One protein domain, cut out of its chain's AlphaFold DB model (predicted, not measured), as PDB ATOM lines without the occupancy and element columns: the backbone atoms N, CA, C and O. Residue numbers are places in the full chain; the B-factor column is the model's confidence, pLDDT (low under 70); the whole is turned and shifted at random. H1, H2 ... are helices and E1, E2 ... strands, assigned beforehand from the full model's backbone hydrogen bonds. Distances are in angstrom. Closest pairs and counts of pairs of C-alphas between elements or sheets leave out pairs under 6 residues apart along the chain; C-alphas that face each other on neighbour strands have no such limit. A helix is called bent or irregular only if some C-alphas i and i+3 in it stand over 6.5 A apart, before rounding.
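What this domain is: This is residues 210 to 228 and 244 to 329 of the 329 residues of an uncharacterized protein of Acer yangbiense (UniProt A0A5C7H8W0). One long bent helix, H3, makes the shaft of an extended rod, with a small head at its first end, where H1 and H2 pack on H3a, and a tail that folds back at its other end, where a small turn with E1 leads to H4, packed on H3b. Between these two ends residues 280 to 294 of H3 stand free, and in the head residues 255 to 260 stick out as part of a long loop. The printed part has 105 residues with four named helices and one named strand, in the order H1, H2, H3, E1, H4, and is mostly helix. It is extended, with a radius of gyration of the C-alphas of 25.6 A and spans of 83 by 23 by 18 A.

Where its parts are: H1, residues 210 to 223, runs 20.4 A from C-alpha 210 at (4.348, -0.796, 53.904). H2 is residues 246 to 252. H3, residues 269 to 308, was assigned as one helix by its hydrogen bonds, but it is bent: C-alphas 287 and 290 are 7.0 A apart. Its arm H3a, residues 269 to 287, is 27.6 A long, and its arm H3b, residues 290 to 308, is 27.3 A long and ends at C-alpha 308 at (-33.215, 21.733, 30.287). E1 is residues 312 to 314, and H4 is residues 321 to 324, with C-alpha 324 at (-26.344, 11.627, 30.123).

How they stand to each other: H3 is the hub, touching three other helices. With residues 213 to 218 alone, H1 touches H3a about perpendicular, at 89 degrees; their closest C-alphas, of Ile 214 and Ala 275, are 5.7 A apart. H1 also touches H2, at 87 degrees, about perpendicular; the closest C-alphas, of Val 221 and Ala 250, are 4.6 A apart. H2 and H3a form a helical hairpin at a shallow tilt of 13 degrees, opposite ways, closest at the C-alphas of Leu 247 and Val 272, 6.6 A apart. H3a and H3b stand at a steep tilt of 39 degrees, and H3b has a kink of 28 degrees near residue 300. H3b touches H4, closest at the C-alphas of Gly 306 and Ala 321, 4.9 A apart. E1 pairs with no named strand, but its residues 312 to 314 pair antiparallel with residues 317 to 318. Every O i to N i+4 pair is within hydrogen-bond range in H1 and H3a, against 8 of 15 in H3b and 0 of 3 in H2, where 4 of 4 O i to N i+3 pairs are; H4 is too short for an O i to N i+4 pair.

The domain as a whole: The two farthest C-alphas, of Asn 259 and Pro 315, are 83.0 A apart. Residues 229 to 243 are not printed, and C-alphas 228 and 244 are 14.0 A apart across this cut. The link from H2 to H3 is long, with 16 residues. The mean pLDDT of the printed part is 72.3; 34 residues are under 70, among them 244 to 267.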
ATOM      1  N   THR A 210       3.484  -1.449  54.894       69.56
ATOM      2  CA  THR A 210       4.348  -0.796  53.904       69.56
ATOM      3  C   THR A 210       4.408   0.725  54.101       69.56
ATOM      4  O   THR A 210       5.468   1.328  53.930       69.56
ATOM      5  N   PHE A 211       3.315   1.363  54.527       70.50
ATOM      6  CA  PHE A 211       3.251   2.812  54.736       70.50
ATOM      7  C   PHE A 211       4.033   3.272  55.964       70.50
ATOM      8  O   PHE A 211       4.685   4.316  55.908       70.50
ATOM      9  N   VAL A 212       4.029   2.497  57.053       71.56
ATOM     10  CA  VAL A 212       4.831   2.815  58.249       71.56
ATOM     11  C   VAL A 212       6.320   2.835  57.902       71.56
ATOM     12  O   VAL A 212       7.036   3.757  58.294       71.56
ATOM     13  N   ARG A 213       6.773   1.858  57.109       73.25
ATOM     14  CA  ARG A 213       8.161   1.740  56.646       73.25
ATOM     15  C   ARG A 213       8.593   2.950  55.817       73.25
ATOM     16  O   ARG A 213       9.638   3.538  56.074       73.25
ATOM     17  N   ILE A 214       7.755   3.373  54.876       72.50
ATOM     18  CA  ILE A 214       8.007   4.559  54.046       72.50
ATOM     19  C   ILE A 214       7.959   5.848  54.880       72.50
ATOM     20  O   ILE A 214       8.794   6.734  54.704       72.50
ATOM     21  N   GLY A 215       7.016   5.970  55.818       71.75
ATOM     22  CA  GLY A 215       6.916   7.130  56.708       71.75
ATOM     23  C   GLY A 215       8.173   7.328  57.560       71.75
ATOM     24  O   GLY A 215       8.641   8.457  57.723       71.75
ATOM     25  N   GLN A 216       8.777   6.233  58.031       76.31
ATOM     26  CA  GLN A 216      10.058   6.264  58.745       76.31
ATOM     27  C   GLN A 216      11.193   6.842  57.891       76.31
ATOM     28  O   GLN A 216      12.031   7.564  58.431       76.31
ATOM     29  N   VAL A 217      11.193   6.612  56.570       74.50
ATOM     30  CA  VAL A 217      12.172   7.217  55.653       74.50
ATOM     31  C   VAL A 217      12.044   8.734  55.672       74.50
ATOM     32  O   VAL A 217      13.027   9.420  55.937       74.50
ATOM     33  N   PHE A 218      10.842   9.279  55.473       74.62
ATOM     34  CA  PHE A 218      10.636  10.732  55.494       74.62
ATOM     35  C   PHE A 218      11.005  11.357  56.847       74.62
ATOM     36  O   PHE A 218      11.678  12.387  56.879       74.62
ATOM     37  N   ILE A 219      10.637  10.712  57.961       75.25
ATOM     38  CA  ILE A 219      11.017  11.154  59.312       75.25
ATOM     39  C   ILE A 219      12.544  11.158  59.471       75.25
ATOM     40  O   ILE A 219      13.102  12.129  59.986       75.25
ATOM     41  N   ALA A 220      13.232  10.114  58.998       71.38
ATOM     42  CA  ALA A 220      14.688  10.029  59.041       71.38
ATOM     43  C   ALA A 220      15.350  11.145  58.217       71.38
ATOM     44  O   ALA A 220      16.298  11.766  58.698       71.38
ATOM     45  N   VAL A 221      14.827  11.467  57.027       72.12
ATOM     46  CA  VAL A 221      15.347  12.589  56.229       72.12
ATOM     47  C   VAL A 221      15.144  13.928  56.944       72.12
ATOM     48  O   VAL A 221      16.079  14.721  57.013       72.12
ATOM     49  N   ILE A 222      13.953  14.189  57.496       74.50
ATOM     50  CA  ILE A 222      13.648  15.446  58.205       74.50
ATOM     51  C   ILE A 222      14.548  15.601  59.433       74.50
ATOM     52  O   ILE A 222      15.103  16.675  59.668       74.50
ATOM     53  N   ARG A 223      14.743  14.522  60.198       72.00
ATOM     54  CA  ARG A 223      15.620  14.519  61.374       72.00
ATOM     55  C   ARG A 223      17.078  14.800  61.003       72.00
ATOM     56  O   ARG A 223      17.756  15.533  61.717       72.00
ATOM     57  N   ASN A 224      17.525  14.297  59.854       65.81
ATOM     58  CA  ASN A 224      18.873  14.505  59.320       65.81
ATOM     59  C   ASN A 224      18.969  15.738  58.397       65.81
ATOM     60  O   ASN A 224      19.979  15.943  57.723       65.81
ATOM     61  N   TRP A 225      17.936  16.591  58.336       65.94
ATOM     62  CA  TRP A 225      17.929  17.751  57.436       65.94
ATOM     63  C   TRP A 225      19.061  18.736  57.770       65.94
ATOM     64  O   TRP A 225      19.608  19.382  56.876       65.94
ATOM     65  N   ARG A 226      19.428  18.835  59.058       62.09
ATOM     66  CA  ARG A 226      20.444  19.767  59.580       62.09
ATOM     67  C   ARG A 226      21.844  19.173  59.745       62.09
ATOM     68  O   ARG A 226      22.759  19.924  60.064       62.09
ATOM     69  N   THR A 227      22.038  17.869  59.549       56.62
ATOM     70  CA  THR A 227      23.381  17.274  59.600       56.62
ATOM     71  C   THR A 227      24.116  17.621  58.313       56.62
ATOM     72  O   THR A 227      23.909  17.009  57.264       56.62
ATOM     73  N   THR A 228      24.929  18.668  58.384       45.06
ATOM     74  CA  THR A 228      25.871  19.041  57.334       45.06
ATOM     75  C   THR A 228      26.968  17.985  57.296       45.06
ATOM     76  O   THR A 228      27.659  17.769  58.292       45.06
ATOM     77  N   SER A 244      22.086  13.172  43.652       46.34
ATOM     78  CA  SER A 244      21.917  13.639  45.032       46.34
ATOM     79  C   SER A 244      20.458  14.047  45.281       46.34
ATOM     80  O   SER A 244      20.122  15.213  45.480       46.34
ATOM     81  N   THR A 245      19.552  13.075  45.229       58.97
ATOM     82  CA  THR A 245      18.155  13.234  45.597       58.97
ATOM     83  C   THR A 245      18.096  13.358  47.111       58.97
ATOM     84  O   THR A 245      18.647  12.538  47.841       58.97
ATOM     85  N   PHE A 246      17.427  14.405  47.584       65.38
ATOM     86  CA  PHE A 246      17.218  14.748  48.991       65.38
ATOM     87  C   PHE A 246      16.915  13.538  49.910       65.38
ATOM     88  O   PHE A 246      17.400  13.482  51.040       65.38
ATOM     89  N   LEU A 247      16.199  12.528  49.402       65.31
ATOM     90  CA  LEU A 247      15.840  11.302  50.122       65.31
ATOM     91  C   LEU A 247      17.027  10.368  50.440       65.31
ATOM     92  O   LEU A 247      16.969   9.638  51.427       65.31
ATOM     93  N   ASN A 248      18.140  10.443  49.700       67.19
ATOM     94  CA  ASN A 248      19.357   9.673  50.002       67.19
ATOM     95  C   ASN A 248      19.983  10.081  51.350       67.19
ATOM     96  O   ASN A 248      20.714   9.293  51.949       67.19
ATOM     97  N   LYS A 249      19.647  11.266  51.888       66.12
ATOM     98  CA  LYS A 249      20.072  11.691  53.234       66.12
ATOM     99  C   LYS A 249      19.501  10.820  54.363       66.12
ATOM    100  O   LYS A 249      20.065  10.820  55.457       66.12
ATOM    101  N   ALA A 250      18.441  10.039  54.124       59.47
ATOM    102  CA  ALA A 250      17.979   9.034  55.090       59.47
ATOM    103  C   ALA A 250      19.019   7.927  55.323       59.47
ATOM    104  O   ALA A 250      19.100   7.393  56.428       59.47
ATOM    105  N   LEU A 251      19.834   7.601  54.312       58.94
ATOM    106  CA  LEU A 251      20.830   6.528  54.387       58.94
ATOM    107  C   LEU A 251      22.092   6.945  55.156       58.94
ATOM    108  O   LEU A 251      22.794   6.079  55.669       58.94
ATOM    109  N   ILE A 252      22.360   8.248  55.295       59.34
ATOM    110  CA  ILE A 252      23.560   8.772  55.975       59.34
ATOM    111  C   ILE A 252      23.564   8.395  57.467       59.34
ATOM    112  O   ILE A 252      24.598   7.992  57.991       59.34
ATOM    113  N   ALA A 253      22.399   8.366  58.129       54.28
ATOM    114  CA  ALA A 253      22.292   7.914  59.525       54.28
ATOM    115  C   ALA A 253      22.683   6.439  59.745       54.28
ATOM    116  O   ALA A 253      22.876   6.023  60.884       54.28
ATOM    117  N   ARG A 254      22.797   5.636  58.678       49.62
ATOM    118  CA  ARG A 254      23.258   4.242  58.752       49.62
ATOM    119  C   ARG A 254      24.786   4.131  58.830       49.62
ATOM    120  O   ARG A 254      25.275   3.111  59.306       49.62
ATOM    121  N   LEU A 255      25.519   5.141  58.353       50.81
ATOM    122  CA  LEU A 255      26.983   5.136  58.255       50.81
ATOM    123  C   LEU A 255      27.675   5.676  59.519       50.81
ATOM    124  O   LEU A 255      28.778   5.239  59.820       50.81
ATOM    125  N   ASP A 256      27.013   6.533  60.303       48.72
ATOM    126  CA  ASP A 256      27.624   7.222  61.458       48.72
ATOM    127  C   ASP A 256      27.831   6.365  62.728       48.72
ATOM    128  O   ASP A 256      28.227   6.887  63.767       48.72
ATOM    129  N   GLY A 257      27.611   5.046  62.677       46.88
ATOM    130  CA  GLY A 257      28.176   4.093  63.649       46.88
ATOM    131  C   GLY A 257      27.884   4.314  65.147       46.88
ATOM    132  O   GLY A 257      28.572   3.721  65.978       46.88
ATOM    133  N   SER A 258      26.898   5.133  65.541       45.34
ATOM    134  CA  SER A 258      26.568   5.325  66.960       45.34
ATOM    135  C   SER A 258      25.608   4.228  67.442       45.34
ATOM    136  O   SER A 258      24.409   4.200  67.148       45.34
ATOM    137  N   ASN A 259      26.174   3.279  68.190       47.25
ATOM    138  CA  ASN A 259      25.552   2.022  68.627       47.25
ATOM    139  C   ASN A 259      24.318   2.161  69.550       47.25
ATOM    140  O   ASN A 259      23.731   1.153  69.930       47.25
ATOM    141  N   GLU A 260      23.881   3.377  69.892       44.22
ATOM    142  CA  GLU A 260      22.695   3.623  70.731       44.22
ATOM    143  C   GLU A 260      21.447   4.033  69.919       44.22
ATOM    144  O   GLU A 260      20.316   3.857  70.368       44.22
ATOM    145  N   TYR A 261      21.624   4.514  68.680       43.78
ATOM    146  CA  TYR A 261      20.551   5.098  67.853       43.78
ATOM    147  C   TYR A 261      19.965   4.148  66.795       43.78
ATOM    148  O   TYR A 261      19.012   4.492  66.087       43.78
ATOM    149  N   GLN A 262      20.500   2.931  66.703       43.56
ATOM    150  CA  GLN A 262      20.205   1.964  65.644       43.56
ATOM    151  C   GLN A 262      18.831   1.273  65.773       43.56
ATOM    152  O   GLN A 262      18.379   0.618  64.833       43.56
ATOM    153  N   ASN A 263      18.139   1.452  66.903       43.62
ATOM    154  CA  ASN A 263      16.874   0.769  67.199       43.62
ATOM    155  C   ASN A 263      15.604   1.520  66.754       43.62
ATOM    156  O   ASN A 263      14.539   0.912  66.740       43.62
ATOM    157  N   VAL A 264      15.678   2.805  66.375       46.38
ATOM    158  CA  VAL A 264      14.460   3.623  66.159       46.38
ATOM    159  C   VAL A 264      14.092   3.832  64.680       46.38
ATOM    160  O   VAL A 264      12.923   4.038  64.381       46.38
ATOM    161  N   CYS A 265      15.033   3.750  63.731       53.03
ATOM    162  CA  CYS A 265      14.743   3.897  62.291       53.03
ATOM    163  C   CYS A 265      15.766   3.132  61.442       53.03
ATOM    164  O   CYS A 265      16.840   3.648  61.135       53.03
ATOM    165  N   ARG A 266      15.437   1.900  61.043       55.62
ATOM    166  CA  ARG A 266      16.269   1.076  60.156       55.62
ATOM    167  C   ARG A 266      15.712   1.174  58.732       55.62
ATOM    168  O   ARG A 266      14.917   0.339  58.333       55.62
ATOM    169  N   CYS A 267      16.088   2.217  57.992       63.44
ATOM    170  CA  CYS A 267      15.669   2.385  56.594       63.44
ATOM    171  C   CYS A 267      16.547   1.524  55.668       63.44
ATOM    172  O   CYS A 267      17.777   1.653  55.671       63.44
ATOM    173  N   SER A 268      15.928   0.632  54.893       71.50
ATOM    174  CA  SER A 268      16.588  -0.108  53.813       71.50
ATOM    175  C   SER A 268      16.748   0.766  52.565       71.50
ATOM    176  O   SER A 268      16.063   1.776  52.414       71.50
ATOM    177  N   ILE A 269      17.631   0.368  51.644       73.44
ATOM    178  CA  ILE A 269      17.799   1.062  50.357       73.44
ATOM    179  C   ILE A 269      16.501   0.988  49.536       73.44
ATOM    180  O   ILE A 269      16.037   2.005  49.027       73.44
ATOM    181  N   ASN A 270      15.834  -0.171  49.575       77.00
ATOM    182  CA  ASN A 270      14.536  -0.396  48.942       77.00
ATOM    183  C   ASN A 270      13.448   0.535  49.508       77.00
ATOM    184  O   ASN A 270      12.575   0.971  48.773       77.00
ATOM    185  N   ASP A 271      13.512   0.893  50.797       77.00
ATOM    186  CA  ASP A 271      12.513   1.779  51.414       77.00
ATOM    187  C   ASP A 271      12.660   3.218  50.904       77.00
ATOM    188  O   ASP A 271      11.681   3.951  50.762       77.00
ATOM    189  N   VAL A 272      13.899   3.627  50.610       75.56
ATOM    190  CA  VAL A 272      14.208   4.933  50.020       75.56
ATOM    191  C   VAL A 272      13.780   4.981  48.556       75.56
ATOM    192  O   VAL A 272      13.277   6.010  48.103       75.56
ATOM    193  N   GLU A 273      13.940   3.883  47.821       80.88
ATOM    194  CA  GLU A 273      13.433   3.745  46.452       80.88
ATOM    195  C   GLU A 273      11.900   3.773  46.408       80.88
ATOM    196  O   GLU A 273      11.334   4.553  45.640       80.88
ATOM    197  N   ASP A 274      11.228   3.035  47.298       81.31
ATOM    198  CA  ASP A 274       9.770   3.070  47.461       81.31
ATOM    199  C   ASP A 274       9.280   4.500  47.775       81.31
ATOM    200  O   ASP A 274       8.302   4.983  47.196       81.31
ATOM    201  N   ALA A 275       9.983   5.226  48.654       80.31
ATOM    202  CA  ALA A 275       9.659   6.612  48.992       80.31
ATOM    203  C   ALA A 275       9.860   7.578  47.810       80.31
ATOM    204  O   ALA A 275       9.052   8.492  47.617       80.31
ATOM    205  N   LYS A 276      10.907   7.380  46.994       80.31
ATOM    206  CA  LYS A 276      11.114   8.142  45.750       80.31
ATOM    207  C   LYS A 276       9.988   7.883  44.755       80.31
ATOM    208  O   LYS A 276       9.437   8.841  44.220       80.31
ATOM    209  N   ALA A 277       9.619   6.620  44.550       83.94
ATOM    210  CA  ALA A 277       8.524   6.247  43.663       83.94
ATOM    211  C   ALA A 277       7.203   6.897  44.105       83.94
ATOM    212  O   ALA A 277       6.486   7.466  43.282       83.94
ATOM    213  N   LEU A 278       6.914   6.910  45.411       83.88
ATOM    214  CA  LEU A 278       5.739   7.598  45.950       83.88
ATOM    215  C   LEU A 278       5.779   9.112  45.740       83.88
ATOM    216  O   LEU A 278       4.758   9.696  45.378       83.88
ATOM    217  N   LEU A 279       6.936   9.755  45.910       83.44
ATOM    218  CA  LEU A 279       7.081  11.183  45.623       83.44
ATOM    219  C   LEU A 279       6.816  11.484  44.140       83.44
ATOM    220  O   LEU A 279       6.118  12.448  43.820       83.44
ATOM    221  N   SER A 280       7.318  10.639  43.236       85.69
ATOM    222  CA  SER A 280       7.027  10.734  41.803       85.69
ATOM    223  C   SER A 280       5.534  10.573  41.513       85.69
ATOM    224  O   SER A 280       4.989  11.345  40.726       85.69
ATOM    225  N   ILE A 281       4.847   9.640  42.182       87.31
ATOM    226  CA  ILE A 281       3.392   9.466  42.052       87.31
ATOM    227  C   ILE A 281       2.650  10.729  42.507       87.31
ATOM    228  O   ILE A 281       1.778  11.202  41.785       87.31
ATOM    229  N   VAL A 282       3.019  11.333  43.643       86.62
ATOM    230  CA  VAL A 282       2.391  12.579  44.130       86.62
ATOM    231  C   VAL A 282       2.567  13.724  43.130       86.62
ATOM    232  O   VAL A 282       1.630  14.493  42.893       86.62
ATOM    233  N   LEU A 283       3.742  13.829  42.506       85.88
ATOM    234  CA  LEU A 283       3.999  14.843  41.487       85.88
ATOM    235  C   LEU A 283       3.115  14.634  40.248       85.88
ATOM    236  O   LEU A 283       2.501  15.588  39.774       85.88
ATOM    237  N   ILE A 284       2.992  13.391  39.772       88.88
ATOM    238  CA  ILE A 284       2.102  13.027  38.656       88.88
ATOM    239  C   ILE A 284       0.636  13.315  39.012       88.88
ATOM    240  O   ILE A 284      -0.101  13.891  38.213       88.88
ATOM    241  N   CYS A 285       0.201  12.983  40.230       86.38
ATOM    242  CA  CYS A 285      -1.148  13.301  40.690       86.38
ATOM    243  C   CYS A 285      -1.400  14.815  40.669       86.38
ATOM    244  O   CYS A 285      -2.455  15.251  40.209       86.38
ATOM    245  N   THR A 286      -0.417  15.617  41.086       86.44
ATOM    246  CA  THR A 286      -0.522  17.084  41.102       86.44
ATOM    247  C   THR A 286      -0.684  17.655  39.693       86.44
ATOM    248  O   THR A 286      -1.542  18.508  39.475       86.44
ATOM    249  N   THR A 287       0.077  17.165  38.710       88.69
ATOM    250  CA  THR A 287      -0.067  17.621  37.317       88.69
ATOM    251  C   THR A 287      -1.381  17.156  36.684       88.69
ATOM    252  O   THR A 287      -1.944  17.865  35.851       88.69
ATOM    253  N   SER A 288      -1.932  16.021  37.128       88.69
ATOM    254  CA  SER A 288      -3.234  15.510  36.671       88.69
ATOM    255  C   SER A 288      -4.458  16.212  37.284       88.69
ATOM    256  O   SER A 288      -5.580  15.973  36.837       88.69
ATOM    257  N   LEU A 289      -4.282  17.114  38.261       87.62
ATOM    258  CA  LEU A 289      -5.399  17.802  38.931       87.62
ATOM    259  C   LEU A 289      -6.311  18.557  37.960       87.62
ATOM    260  O   LEU A 289      -7.524  18.587  38.157       87.62
ATOM    261  N   VAL A 290      -5.750  19.122  36.887       89.62
ATOM    262  CA  VAL A 290      -6.524  19.833  35.857       89.62
ATOM    263  C   VAL A 290      -7.558  18.913  35.208       89.62
ATOM    264  O   VAL A 290      -8.701  19.317  35.013       89.62
ATOM    265  N   TYR A 291      -7.191  17.658  34.937       87.88
ATOM    266  CA  TYR A 291      -8.126  16.668  34.409       87.88
ATOM    267  C   TYR A 291      -9.266  16.398  35.402       87.88
ATOM    268  O   TYR A 291     -10.428  16.404  35.007       87.88
ATOM    269  N   GLY A 292      -8.952  16.273  36.698       85.31
ATOM    270  CA  GLY A 292      -9.954  16.123  37.761       85.31
ATOM    271  C   GLY A 292     -10.947  17.290  37.852       85.31
ATOM    272  O   GLY A 292     -12.139  17.084  38.065       85.31
ATOM    273  N   ILE A 293     -10.481  18.525  37.636       86.38
ATOM    274  CA  ILE A 293     -11.349  19.716  37.616       86.38
ATOM    275  C   ILE A 293     -12.348  19.645  36.454       86.38
ATOM    276  O   ILE A 293     -13.518  19.995  36.627       86.38
ATOM    277  N   VAL A 294     -11.896  19.193  35.279       87.56
ATOM    278  CA  VAL A 294     -12.739  19.050  34.085       87.56
ATOM    279  C   VAL A 294     -13.756  17.925  34.271       87.56
ATOM    280  O   VAL A 294     -14.938  18.118  33.983       87.56
ATOM    281  N   THR A 295     -13.340  16.769  34.794       83.50
ATOM    282  CA  THR A 295     -14.252  15.636  35.006       83.50
ATOM    283  C   THR A 295     -15.338  15.952  36.034       83.50
ATOM    284  O   THR A 295     -16.491  15.573  35.819       83.50
ATOM    285  N   ALA A 296     -15.037  16.733  37.078       83.81
ATOM    286  CA  ALA A 296     -16.019  17.168  38.078       83.81
ATOM    287  C   ALA A 296     -17.188  17.997  37.494       83.81
ATOM    288  O   ALA A 296     -18.289  18.011  38.051       83.81
ATOM    289  N   GLN A 297     -16.996  18.654  36.340       84.44
ATOM    290  CA  GLN A 297     -18.063  19.422  35.678       84.44
ATOM    291  C   GLN A 297     -19.177  18.524  35.115       84.44
ATOM    292  O   GLN A 297     -20.333  18.947  35.023       84.44
ATOM    293  N   SER A 298     -18.846  17.276  34.760       82.81
ATOM    294  CA  SER A 298     -19.786  16.341  34.127       82.81
ATOM    295  C   SER A 298     -20.942  15.957  35.057       82.81
ATOM    296  O   SER A 298     -22.116  16.034  34.686       82.81
ATOM    297  N   ALA A 299     -20.626  15.636  36.306       80.12
ATOM    298  CA  ALA A 299     -21.610  15.234  37.299       80.12
ATOM    299  C   ALA A 299     -22.322  16.437  37.962       80.12
ATOM    300  O   ALA A 299     -23.323  16.266  38.653       80.12
ATOM    301  N   THR A 300     -21.863  17.670  37.696       84.50
ATOM    302  CA  THR A 300     -22.474  18.914  38.187       84.50
ATOM    303  C   THR A 300     -23.208  19.670  37.070       84.50
ATOM    304  O   THR A 300     -24.371  19.388  36.765       84.50
ATOM    305  N   PHE A 301     -22.554  20.642  36.434       84.44
ATOM    306  CA  PHE A 301     -23.191  21.569  35.500       84.44
ATOM    307  C   PHE A 301     -23.774  20.881  34.267       84.44
ATOM    308  O   PHE A 301     -24.867  21.256  33.846       84.44
ATOM    309  N   PHE A 302     -23.119  19.854  33.713       84.81
ATOM    310  CA  PHE A 302     -23.658  19.152  32.537       84.81
ATOM    311  C   PHE A 302     -24.947  18.402  32.862       84.81
ATOM    312  O   PHE A 302     -25.885  18.403  32.070       84.81
ATOM    313  N   THR A 303     -25.047  17.849  34.069       83.31
ATOM    314  CA  THR A 303     -26.285  17.208  34.538       83.31
ATOM    315  C   THR A 303     -27.412  18.223  34.645       83.31
ATOM    316  O   THR A 303     -28.542  17.956  34.241       83.31
ATOM    317  N   LYS A 304     -27.102  19.434  35.117       84.81
ATOM    318  CA  LYS A 304     -28.067  20.536  35.167       84.81
ATOM    319  C   LYS A 304     -28.480  21.058  33.801       84.81
ATOM    320  O   LYS A 304     -29.660  21.335  33.612       84.81
ATOM    321  N   GLN A 305     -27.556  21.135  32.851       84.56
ATOM    322  CA  GLN A 305     -27.893  21.426  31.458       84.56
ATOM    323  C   GLN A 305     -28.802  20.335  30.879       84.56
ATOM    324  O   GLN A 305     -29.815  20.659  30.266       84.56
ATOM    325  N   GLY A 306     -28.522  19.060  31.166       83.25
ATOM    326  CA  GLY A 306     -29.336  17.921  30.735       83.25
ATOM    327  C   GLY A 306     -30.805  18.008  31.153       83.25
ATOM    328  O   GLY A 306     -31.675  17.588  30.400       83.25
ATOM    329  N   VAL A 307     -31.111  18.615  32.305       84.00
ATOM    330  CA  VAL A 307     -32.501  18.828  32.757       84.00
ATOM    331  C   VAL A 307     -33.274  19.792  31.843       84.00
ATOM    332  O   VAL A 307     -34.491  19.674  31.744       84.00
ATOM    333  N   THR A 308     -32.591  20.728  31.174       85.12
ATOM    334  CA  THR A 308     -33.215  21.733  30.287       85.12
ATOM    335  C   THR A 308     -33.395  21.268  28.842       85.12
ATOM    336  O   THR A 308     -34.039  21.957  28.055       85.12
ATOM    337  N   ILE A 309     -32.819  20.118  28.490       86.44
ATOM    338  CA  ILE A 309     -32.884  19.530  27.151       86.44
ATOM    339  C   ILE A 309     -34.096  18.592  27.084       86.44
ATOM    340  O   ILE A 309     -34.499  18.017  28.097       86.44
ATOM    341  N   ASP A 310     -34.676  18.431  25.893       84.75
ATOM    342  CA  ASP A 310     -35.690  17.402  25.653       84.75
ATOM    343  C   ASP A 310     -35.067  16.000  25.789       84.75
ATOM    344  O   ASP A 310     -34.074  15.677  25.134       84.75
ATOM    345  N   ARG A 311     -35.624  15.187  26.692       85.19
ATOM    346  CA  ARG A 311     -35.106  13.862  27.079       85.19
ATOM    347  C   ARG A 311     -36.049  12.717  26.690       85.19
ATOM    348  O   ARG A 311     -35.801  11.581  27.109       85.19
ATOM    349  N   ALA A 312     -37.091  12.995  25.905       85.19
ATOM    350  CA  ALA A 312     -38.055  11.994  25.466       85.19
ATOM    351  C   ALA A 312     -37.454  11.067  24.394       85.19
ATOM    352  O   ALA A 312     -37.057  11.520  23.320       85.19
ATOM    353  N   ILE A 313     -37.409   9.750  24.648       82.81
ATOM    354  CA  ILE A 313     -37.095   8.758  23.591       82.81
ATOM    355  C   ILE A 313     -38.379   8.326  22.884       82.81
ATOM    356  O   ILE A 313     -38.425   8.194  21.661       82.81
ATOM    357  N   THR A 314     -39.423   8.067  23.668       84.44
ATOM    358  CA  THR A 314     -40.745   7.663  23.191       84.44
ATOM    359  C   THR A 314     -41.820   8.413  23.979       84.44
ATOM    360  O   THR A 314     -41.541   8.915  25.070       84.44
ATOM    361  N   PRO A 315     -43.057   8.516  23.459       79.75
ATOM    362  CA  PRO A 315     -44.139   9.180  24.179       79.75
ATOM    363  C   PRO A 315     -44.340   8.570  25.577       79.75
ATOM    364  O   PRO A 315     -44.700   7.400  25.699       79.75
ATOM    365  N   GLY A 316     -44.101   9.367  26.622       76.50
ATOM    366  CA  GLY A 316     -44.226   8.951  28.023       76.50
ATOM    367  C   GLY A 316     -42.975   8.314  28.644       76.50
ATOM    368  O   GLY A 316     -43.056   7.852  29.782       76.50
ATOM    369  N   PHE A 317     -41.836   8.285  27.942       79.94
ATOM    370  CA  PHE A 317     -40.566   7.797  28.481       79.94
ATOM    371  C   PHE A 317     -39.441   8.825  28.319       79.94
ATOM    372  O   PHE A 317     -38.846   8.960  27.242       79.94
ATOM    373  N   ASP A 318     -39.115   9.477  29.435       80.81
ATOM    374  CA  ASP A 318     -37.997  10.409  29.550       80.81
ATOM    375  C   ASP A 318     -36.824   9.759  30.285       80.81
ATOM    376  O   ASP A 318     -36.974   9.166  31.361       80.81
ATOM    377  N   ILE A 319     -35.621   9.902  29.729       83.12
ATOM    378  CA  ILE A 319     -34.399   9.455  30.406       83.12
ATOM    379  C   ILE A 319     -34.038  10.441  31.523       83.12
ATOM    380  O   ILE A 319     -34.197  11.654  31.380       83.12
ATOM    381  N   SER A 320     -33.475   9.948  32.628       80.12
ATOM    382  CA  SER A 320     -32.862  10.798  33.659       80.12
ATOM    383  C   SER A 320     -31.722  11.656  33.086       80.12
ATOM    384  O   SER A 320     -30.867  11.175  32.344       80.12
ATOM    385  N   ALA A 321     -31.658  12.936  33.467       80.81
ATOM    386  CA  ALA A 321     -30.578  13.829  33.039       80.81
ATOM    387  C   ALA A 321     -29.198  13.328  33.501       80.81
ATOM    388  O   ALA A 321     -28.203  13.508  32.803       80.81
ATOM    389  N   ALA A 322     -29.137  12.639  34.643       78.31
ATOM    390  CA  ALA A 322     -27.910  12.048  35.162       78.31
ATOM    391  C   ALA A 322     -27.421  10.850  34.331       78.31
ATOM    392  O   ALA A 322     -26.232  10.536  34.330       78.31
ATOM    393  N   SER A 323     -28.302  10.190  33.573       79.56
ATOM    394  CA  SER A 323     -27.904   9.132  32.637       79.56
ATOM    395  C   SER A 323     -27.080   9.666  31.458       79.56
ATOM    396  O   SER A 323     -26.346   8.895  30.843       79.56
ATOM    397  N   LEU A 324     -27.146  10.974  31.166       76.69
ATOM    398  CA  LEU A 324     -26.344  11.627  30.123       76.69
ATOM    399  C   LEU A 324     -24.865  11.774  30.504       76.69
ATOM    400  O   LEU A 324     -24.044  12.080  29.644       76.69
ATOM    401  N   GLN A 325     -24.490  11.487  31.756       72.75
ATOM    402  CA  GLN A 325     -23.097  11.455  32.223       72.75
ATOM    403  C   GLN A 325     -22.297  10.263  31.653       72.75
ATOM    404  O   GLN A 325     -21.332   9.803  32.265       72.75
ATOM    405  N   PHE A 326     -22.694   9.726  30.495       62.62
ATOM    406  CA  PHE A 326     -22.010   8.660  29.774       62.62
ATOM    407  C   PHE A 326     -20.693   9.181  29.193       62.62
ATOM    408  O   PHE A 326     -20.536   9.369  27.993       62.62
ATOM    409  N   ASN A 327     -19.728   9.439  30.069       52.19
ATOM    410  CA  ASN A 327     -18.357   9.657  29.659       52.19
ATOM    411  C   ASN A 327     -17.761   8.273  29.356       52.19
ATOM    412  O   ASN A 327     -17.723   7.442  30.275       52.19
ATOM    413  N   PRO A 328     -17.366   7.966  28.107       37.66
ATOM    414  CA  PRO A 328     -16.486   6.836  27.875       37.66
ATOM    415  C   PRO A 328     -15.172   7.170  28.589       37.66
ATOM    416  O   PRO A 328     -14.575   8.214  28.334       37.66
ATOM    417  N   LEU A 329     -14.815   6.338  29.568       32.22
ATOM    418  CA  LEU A 329     -13.494   6.351  30.198       32.22
ATOM    419  C   LEU A 329     -12.391   6.262  29.137       32.22
ATOM    420  O   LEU A 329     -12.576   5.475  28.180       32.22
TER     421      LEU A 329